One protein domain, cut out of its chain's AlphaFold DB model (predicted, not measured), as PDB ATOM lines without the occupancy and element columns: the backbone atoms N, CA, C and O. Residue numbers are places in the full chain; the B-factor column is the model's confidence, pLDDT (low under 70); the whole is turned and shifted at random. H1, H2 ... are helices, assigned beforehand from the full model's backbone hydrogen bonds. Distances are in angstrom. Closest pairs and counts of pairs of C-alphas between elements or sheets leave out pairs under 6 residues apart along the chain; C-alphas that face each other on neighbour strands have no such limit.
ATOM      1  N   PHE A  48     -24.705  68.472  76.281       85.12
ATOM      2  CA  PHE A  48     -25.735  68.601  75.244       85.12
ATOM      3  C   PHE A  48     -25.170  68.592  73.816       85.12
ATOM      4  O   PHE A  48     -25.795  68.028  72.918       85.12
ATOM      5  N   SER A  49     -23.965  69.134  73.599       85.88
ATOM      6  CA  SER A  49     -23.304  69.125  72.286       85.88
ATOM      7  C   SER A  49     -23.054  67.709  71.749       85.88
ATOM      8  O   SER A  49     -22.988  67.524  70.537       85.88
ATOM      9  N   PHE A  50     -22.934  66.712  72.632       84.25
ATOM     10  CA  PHE A  50     -22.732  65.308  72.263       84.25
ATOM     11  C   PHE A  50     -24.040  64.523  72.109       84.25
ATOM     12  O   PHE A  50     -24.033  63.449  71.518       84.25
ATOM     13  N   LEU A  51     -25.156  65.043  72.628       82.19
ATOM     14  CA  LEU A  51     -26.461  64.377  72.589       82.19
ATOM     15  C   LEU A  51     -27.231  64.685  71.299       82.19
ATOM     16  O   LEU A  51     -27.863  63.799  70.729       82.19
ATOM     17  N   HIS A  52     -27.138  65.923  70.811       76.69
ATOM     18  CA  HIS A  52     -27.873  66.395  69.633       76.69
ATOM     19  C   HIS A  52     -27.613  65.596  68.332       76.69
ATOM     20  O   HIS A  52     -28.541  65.448  67.540       76.69
ATOM     21  N   PRO A  53     -26.403  65.070  68.050       73.00
ATOM     22  CA  PRO A  53     -26.181  64.251  66.852       73.00
ATOM     23  C   PRO A  53     -26.744  62.825  66.959       73.00
ATOM     24  O   PRO A  53     -26.867  62.147  65.942       73.00
ATOM     25  N   VAL A  54     -27.018  62.355  68.180       68.12
ATOM     26  CA  VAL A  54     -27.204  60.933  68.514       68.12
ATOM     27  C   VAL A  54     -28.668  60.600  68.817       68.12
ATOM     28  O   VAL A  54     -29.075  59.454  68.660       68.12
ATOM     29  N   LEU A  55     -29.476  61.570  69.253       72.06
ATOM     30  CA  LEU A  55     -30.805  61.313  69.815       72.06
ATOM     31  C   LEU A  55     -31.944  61.951  69.015       72.06
ATOM     32  O   LEU A  55     -31.830  63.065  68.514       72.06
ATOM     33  N   VAL A  56     -33.079  61.248  68.986       72.56
ATOM     34  CA  VAL A  56     -34.387  61.772  68.561       72.56
ATOM     35  C   VAL A  56     -34.977  62.640  69.685       72.56
ATOM     36  O   VAL A  56     -34.764  62.349  70.866       72.56
ATOM     37  N   ASP A  57     -35.748  63.676  69.336       72.94
ATOM     38  CA  ASP A  57     -36.246  64.737  70.235       72.94
ATOM     39  C   ASP A  57     -36.803  64.251  71.591       72.94
ATOM     40  O   ASP A  57     -36.568  64.878  72.625       72.94
ATOM     41  N   ALA A  58     -37.501  63.110  71.633       73.38
ATOM     42  CA  ALA A  58     -38.074  62.566  72.868       73.38
ATOM     43  C   ALA A  58     -37.013  62.079  73.877       73.38
ATOM     44  O   ALA A  58     -37.122  62.352  75.075       73.38
ATOM     45  N   ARG A  59     -35.961  61.395  73.403       75.62
ATOM     46  CA  ARG A  59     -34.858  60.906  74.252       75.62
ATOM     47  C   ARG A  59     -33.925  62.038  74.664       75.62
ATOM     48  O   ARG A  59     -33.368  62.011  75.762       75.62
ATOM     49  N   LEU A  60     -33.803  63.062  73.818       82.81
ATOM     50  CA  LEU A  60     -33.070  64.276  74.153       82.81
ATOM     51  C   LEU A  60     -33.671  64.946  75.394       82.81
ATOM     52  O   LEU A  60     -32.935  65.225  76.332       82.81
ATOM     53  N   ARG A  61     -35.003  65.095  75.469       84.12
ATOM     54  CA  ARG A  61     -35.686  65.672  76.645       84.12
ATOM     55  C   ARG A  61     -35.423  64.921  77.949       84.12
ATOM     56  O   ARG A  61     -35.294  65.543  78.999       84.12
ATOM     57  N   GLN A  62     -35.344  63.594  77.888       84.88
ATOM     58  CA  GLN A  62     -35.049  62.755  79.054       84.88
ATOM     59  C   GLN A  62     -33.586  62.889  79.489       84.88
ATOM     60  O   GLN A  62     -33.290  62.963  80.679       84.88
ATOM     61  N   CYS A  63     -32.657  62.957  78.533       86.62
ATOM     62  CA  CYS A  63     -31.249  63.205  78.842       86.62
ATOM     63  C   CYS A  63     -31.047  64.623  79.389       86.62
ATOM     64  O   CYS A  63     -30.257  64.819  80.310       86.62
ATOM     65  N   GLU A  64     -31.779  65.604  78.852       87.31
ATOM     66  CA  GLU A  64     -31.778  66.978  79.349       87.31
ATOM     67  C   GLU A  64     -32.226  67.032  80.807       87.31
ATOM     68  O   GLU A  64     -31.506  67.582  81.635       87.31
ATOM     69  N   SER A  65     -33.362  66.421  81.151       87.94
ATOM     70  CA  SER A  65     -33.856  66.435  82.530       87.94
ATOM     71  C   SER A  65     -32.896  65.744  83.504       87.94
ATOM     72  O   SER A  65     -32.654  66.274  84.588       87.94
ATOM     73  N   ALA A  66     -32.289  64.621  83.106       87.25
ATOM     74  CA  ALA A  66     -31.291  63.920  83.912       87.25
ATOM     75  C   ALA A  66     -30.032  64.773  84.152       87.25
ATOM     76  O   ALA A  66     -29.544  64.852  85.278       87.25
ATOM     77  N   LEU A  67     -29.528  65.455  83.118       89.50
ATOM     78  CA  LEU A  67     -28.395  66.372  83.260       89.50
ATOM     79  C   LEU A  67     -28.753  67.553  84.165       89.50
ATOM     80  O   LEU A  67     -28.008  67.856  85.094       89.50
ATOM     81  N   LEU A  68     -29.904  68.196  83.946       87.31
ATOM     82  CA  LEU A  68     -30.339  69.335  84.757       87.31
ATOM     83  C   LEU A  68     -30.517  68.956  86.238       87.31
ATOM     84  O   LEU A  68     -30.188  69.759  87.107       87.31
ATOM     85  N   ALA A  69     -30.977  67.737  86.530       87.06
ATOM     86  CA  ALA A  69     -31.131  67.236  87.896       87.06
ATOM     87  C   ALA A  69     -29.796  67.084  88.645       87.06
ATOM     88  O   ALA A  69     -29.766  67.234  89.862       87.06
ATOM     89  N   VAL A  70     -28.698  66.828  87.926       84.50
ATOM     90  CA  VAL A  70     -27.355  66.651  88.507       84.50
ATOM     91  C   VAL A  70     -26.530  67.947  88.468       84.50
ATOM     92  O   VAL A  70     -25.500  68.039  89.125       84.50
ATOM     93  N   MET A  71     -26.958  68.993  87.744       81.44
ATOM     94  CA  MET A  71     -26.330  70.334  87.772       81.44
ATOM     95  C   MET A  71     -26.077  70.949  89.154       81.44
ATOM     96  O   MET A  71     -25.027  71.579  89.303       81.44
ATOM     97  N   PRO A  72     -26.974  70.831  90.154       81.12
ATOM     98  CA  PRO A  72     -26.699  71.382  91.479       81.12
ATOM     99  C   PRO A  72     -25.538  70.676  92.191       81.12
ATOM    100  O   PRO A  72     -24.952  71.250  93.112       81.12
ATOM    101  N   ASP A  73     -25.158  69.470  91.763       76.38
ATOM    102  CA  ASP A  73     -24.017  68.777  92.336       76.38
ATOM    103  C   ASP A  73     -22.709  69.414  91.855       76.38
ATOM    104  O   ASP A  73     -22.425  69.537  90.665       76.38
ATOM    105  N   CYS A  74     -21.816  69.735  92.788       64.00
ATOM    106  CA  CYS A  74     -20.486  70.295  92.503       64.00
ATOM    107  C   CYS A  74     -19.532  69.349  91.732       64.00
ATOM    108  O   CYS A  74     -18.343  69.638  91.583       64.00
ATOM    109  N   SER A  75     -20.023  68.207  91.242       74.69
ATOM    110  CA  SER A  75     -19.258  67.176  90.537       74.69
ATOM    111  C   SER A  75     -19.025  67.483  89.051       74.69
ATOM    112  O   SER A  75     -18.162  66.862  88.431       74.69
ATOM    113  N   TRP A  76     -19.725  68.469  88.483       75.31
ATOM    114  CA  TRP A  76     -19.619  68.869  87.074       75.31
ATOM    115  C   TRP A  76     -18.193  69.101  86.562       75.31
ATOM    116  O   TRP A  76     -17.849  68.518  85.532       75.31
ATOM    117  N   PRO A  77     -17.319  69.852  87.262       78.69
ATOM    118  CA  PRO A  77     -15.942  70.060  86.814       78.69
ATOM    119  C   PRO A  77     -15.053  68.808  86.906       78.69
ATOM    120  O   PRO A  77     -13.937  68.824  86.390       78.69
ATOM    121  N   ARG A  78     -15.502  67.726  87.560       84.62
ATOM    122  CA  ARG A  78     -14.692  66.517  87.791       84.62
ATOM    123  C   ARG A  78     -14.613  65.601  86.570       84.62
ATOM    124  O   ARG A  78     -13.641  64.860  86.435       84.62
ATOM    125  N   TYR A  79     -15.610  65.646  85.688       86.12
ATOM    126  CA  TYR A  79     -15.717  64.759  84.528       86.12
ATOM    127  C   TYR A  79     -15.843  65.552  83.226       86.12
ATOM    128  O   TYR A  79     -16.300  66.692  83.205       86.12
ATOM    129  N   ARG A  80     -15.419  64.949  82.108       88.44
ATOM    130  CA  ARG A  80     -15.531  65.589  80.788       88.44
ATOM    131  C   ARG A  80     -17.003  65.671  80.353       88.44
ATOM    132  O   ARG A  80     -17.758  64.742  80.642       88.44
ATOM    133  N   PRO A  81     -17.400  66.690  79.570       88.12
ATOM    134  CA  PRO A  81     -18.771  66.814  79.070       88.12
ATOM    135  C   PRO A  81     -19.266  65.586  78.284       88.12
ATOM    136  O   PRO A  81     -20.429  65.214  78.396       88.12
ATOM    137  N   SER A  82     -18.377  64.899  77.555       90.06
ATOM    138  CA  SER A  82     -18.703  63.655  76.843       90.06
ATOM    139  C   SER A  82     -19.051  62.492  77.781       90.06
ATOM    140  O   SER A  82     -19.902  61.673  77.450       90.06
ATOM    141  N   ALA A  83     -18.424  62.419  78.960       89.94
ATOM    142  CA  ALA A  83     -18.717  61.387  79.953       89.94
ATOM    143  C   ALA A  83     -20.088  61.617  80.601       89.94
ATOM    144  O   ALA A  83     -20.845  60.668  80.771       89.94
ATOM    145  N   TRP A  84     -20.437  62.875  80.886       90.50
ATOM    146  CA  TRP A  84     -21.778  63.250  81.338       90.50
ATOM    147  C   TRP A  84     -22.851  62.918  80.301       90.50
ATOM    148  O   TRP A  84     -23.891  62.373  80.658       90.50
ATOM    149  N   ALA A  85     -22.583  63.186  79.020       89.50
ATOM    150  CA  ALA A  85     -23.496  62.837  77.934       89.50
ATOM    151  C   ALA A  85     -23.715  61.318  77.843       89.50
ATOM    152  O   ALA A  85     -24.854  60.863  77.779       89.50
ATOM    153  N   ALA A  86     -22.637  60.529  77.907       88.12
ATOM    154  CA  ALA A  86     -22.721  59.070  77.907       88.12
ATOM    155  C   ALA A  86     -23.462  58.532  79.142       88.12
ATOM    156  O   ALA A  86     -24.304  57.648  79.012       88.12
ATOM    157  N   ALA A  87     -23.199  59.086  80.329       87.62
ATOM    158  CA  ALA A  87     -23.902  58.711  81.551       87.62
ATOM    159  C   ALA A  87     -25.404  59.012  81.449       87.62
ATOM    160  O   ALA A  87     -26.214  58.128  81.704       87.62
ATOM    161  N   ALA A  88     -25.782  60.212  80.998       88.19
ATOM    162  CA  ALA A  88     -27.181  60.580  80.787       88.19
ATOM    163  C   ALA A  88     -27.870  59.637  79.785       88.19
ATOM    164  O   ALA A  88     -28.960  59.127  80.054       88.19
ATOM    165  N   LEU A  89     -27.200  59.321  78.674       86.25
ATOM    166  CA  LEU A  89     -27.703  58.381  77.674       86.25
ATOM    167  C   LEU A  89     -27.917  56.977  78.261       86.25
ATOM    168  O   LEU A  89     -28.957  56.374  78.026       86.25
ATOM    169  N   LEU A  90     -26.968  56.468  79.050       83.81
ATOM    170  CA  LEU A  90     -27.079  55.153  79.689       83.81
ATOM    171  C   LEU A  90     -28.166  55.123  80.765       83.81
ATOM    172  O   LEU A  90     -28.898  54.145  80.863       83.81
ATOM    173  N   THR A  91     -28.307  56.187  81.556       84.19
ATOM    174  CA  THR A  91     -29.347  56.262  82.596       84.19
ATOM    175  C   THR A  91     -30.754  56.315  82.012       84.19
ATOM    176  O   THR A  91     -31.670  55.717  82.567       84.19
ATOM    177  N   THR A  92     -30.928  56.997  80.879       81.50
ATOM    178  CA  THR A  92     -32.222  57.083  80.189       81.50
ATOM    179  C   THR A  92     -32.509  55.833  79.369       81.50
ATOM    180  O   THR A  92     -33.657  55.411  79.295       81.50
ATOM    181  N   ALA A  93     -31.470  55.195  78.820       72.75
ATOM    182  CA  ALA A  93     -31.590  53.898  78.168       72.75
ATOM    183  C   ALA A  93     -31.916  52.778  79.165       72.75
ATOM    184  O   ALA A  93     -32.790  51.981  78.887       72.75
ATOM    185  N   GLY A  94     -31.303  52.742  80.352       61.91
ATOM    186  CA  GLY A  94     -31.552  51.694  81.354       61.91
ATOM    187  C   GLY A  94     -32.965  51.685  81.956       61.91
ATOM    188  O   GLY A  94     -33.326  50.731  82.640       61.91
ATOM    189  N   TYR A  95     -33.772  52.723  81.711       52.59
ATOM    190  CA  TYR A  95     -35.179  52.787  82.123       52.59
ATOM    191  C   TYR A  95     -36.146  52.229  81.054       52.59
ATOM    192  O   TYR A  95     -37.339  52.091  81.318       52.59
ATOM    193  N   GLY A  96     -35.649  51.880  79.859       52.19
ATOM    194  CA  GLY A  96     -36.417  51.296  78.759       52.19
ATOM    195  C   GLY A  96     -35.697  50.084  78.168       52.19
ATOM    196  O   GLY A  96     -34.487  50.070  78.017       52.19
ATOM    197  N   SER A  97     -36.435  49.032  77.845       52.03
ATOM    198  CA  SER A  97     -35.933  47.766  77.297       52.03
ATOM    199  C   SER A  97     -35.375  47.888  75.854       52.03
ATOM    200  O   SER A  97     -35.807  47.139  74.984       52.03
ATOM    201  N   ASP A  98     -34.425  48.794  75.583       57.91
ATOM    202  CA  ASP A  98     -33.956  49.151  74.228       57.91
ATOM    203  C   ASP A  98     -32.416  49.130  74.067       57.91
ATOM    204  O   ASP A  98     -31.811  50.015  73.452       57.91
ATOM    205  N   ASP A  99     -31.750  48.070  74.540       58.16
ATOM    206  CA  ASP A  99     -30.330  47.799  74.225       58.16
ATOM    207  C   ASP A  99     -30.072  47.730  72.702       58.16
ATOM    208  O   ASP A  99     -28.980  48.037  72.218       58.16
ATOM    209  N   ALA A 100     -31.103  47.376  71.927       57.16
ATOM    210  CA  ALA A 100     -31.055  47.291  70.471       57.16
ATOM    211  C   ALA A 100     -30.808  48.651  69.792       57.16
ATOM    212  O   ALA A 100     -30.110  48.707  68.780       57.16
ATOM    213  N   GLU A 101     -31.327  49.754  70.341       57.28
ATOM    214  CA  GLU A 101     -31.188  51.085  69.735       57.28
ATOM    215  C   GLU A 101     -29.809  51.699  70.032       57.28
ATOM    216  O   GLU A 101     -29.201  52.331  69.169       57.28
ATOM    217  N   LEU A 102     -29.260  51.447  71.228       57.47
ATOM    218  CA  LEU A 102     -27.878  51.812  71.564       57.47
ATOM    219  C   LEU A 102     -26.867  51.055  70.697       57.47
ATOM    220  O   LEU A 102     -25.921  51.653  70.184       57.47
ATOM    221  N   LEU A 103     -27.084  49.753  70.487       60.84
ATOM    222  CA  LEU A 103     -26.269  48.955  69.574       60.84
ATOM    223  C   LEU A 103     -26.417  49.422  68.122       60.84
ATOM    224  O   LEU A 103     -25.433  49.409  67.386       60.84
ATOM    225  N   ALA A 104     -27.604  49.868  67.705       63.19
ATOM    226  CA  ALA A 104     -27.819  50.429  66.373       63.19
ATOM    227  C   ALA A 104     -27.086  51.765  66.175       63.19
ATOM    228  O   ALA A 104     -26.565  52.004  65.092       63.19
ATOM    229  N   LEU A 105     -26.993  52.604  67.212       60.81
ATOM    230  CA  LEU A 105     -26.229  53.857  67.189       60.81
ATOM    231  C   LEU A 105     -24.713  53.632  67.167       60.81
ATOM    232  O   LEU A 105     -24.012  54.327  66.440       60.81
ATOM    233  N   ILE A 106     -24.208  52.649  67.918       66.94
ATOM    234  CA  ILE A 106     -22.780  52.284  67.912       66.94
ATOM    235  C   ILE A 106     -22.378  51.645  66.575       66.94
ATOM    236  O   ILE A 106     -21.274  51.874  66.091       66.94
ATOM    237  N   ASN A 107     -23.271  50.855  65.974       65.50
ATOM    238  CA  ASN A 107     -23.036  50.201  64.685       65.50
ATOM    239  C   ASN A 107     -23.499  51.035  63.481       65.50
ATOM    240  O   ASN A 107     -23.389  50.566  62.344       65.50
ATOM    241  N   ALA A 108     -24.041  52.240  63.693       57.53
ATOM    242  CA  ALA A 108     -24.450  53.100  62.596       57.53
ATOM    243  C   ALA A 108     -23.200  53.460  61.778       57.53
ATOM    244  O   ALA A 108     -22.208  53.908  62.355       57.53
TER     245      ALA A 108
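What this domain is: This is residues 48 to 108 of the 113 residues of an uncharacterized protein of Hordeum vulgare subsp. vulgare (UniProt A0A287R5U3). Two helices, H2 and H3, cross steeply near their middles, with the short H1 packed on both; H4 lies off to one end, near H3, and the link of H2 to H3 loops out at the other end. The 61 printed residues include four named helices, H1 to H4, and no named strand: all helix. The whole is compact, radius of gyration of the C-alphas 11.7 A, yet elongated, 34 by 19 by 18 A.

Where its parts are: H1, residues 48 to 51, begins at C-alpha 48 (-25.735, 68.601, 75.244) and is 5.0 A long. H2, residues 57 to 70, is 20.4 A; H3, residues 81 to 93, is 18.2 A. H4, residues 99 to 106, is 10.8 A and ends at C-alpha 106 (-22.780, 52.284, 67.912).

How they stand to each other: H1 touches H3, closest C-alphas Phe 50 and Ala 85, 6.2 A. H1 only just touches H2, through residues 60 to 64 of H2 alone, with 3 pairs of C-alphas within 8 A, the closest Leu 51 and Leu 60, 6.8 A. H2 and H3 touch at a steep tilt of 65 degrees, opposite ways, closest C-alphas Cys 63 and Ala 88, 5.2 A. H4 is close to H3 but not clearly touching, closest C-alphas Ala 93 and Asp 99, 7.4 A; it is apart from H1 and H2. Every O i to N i+4 pair is within hydrogen-bond range in H3 and H4, 9 of 10 in H2; H1 is too short for one.

The domain as a whole: The C-alphas farthest apart, Cys 74 and Ala 108, are 34.7 A apart. The printed part has no cut and no long link. Residues 54, 74 and 94 to 108 have pLDDT under 70.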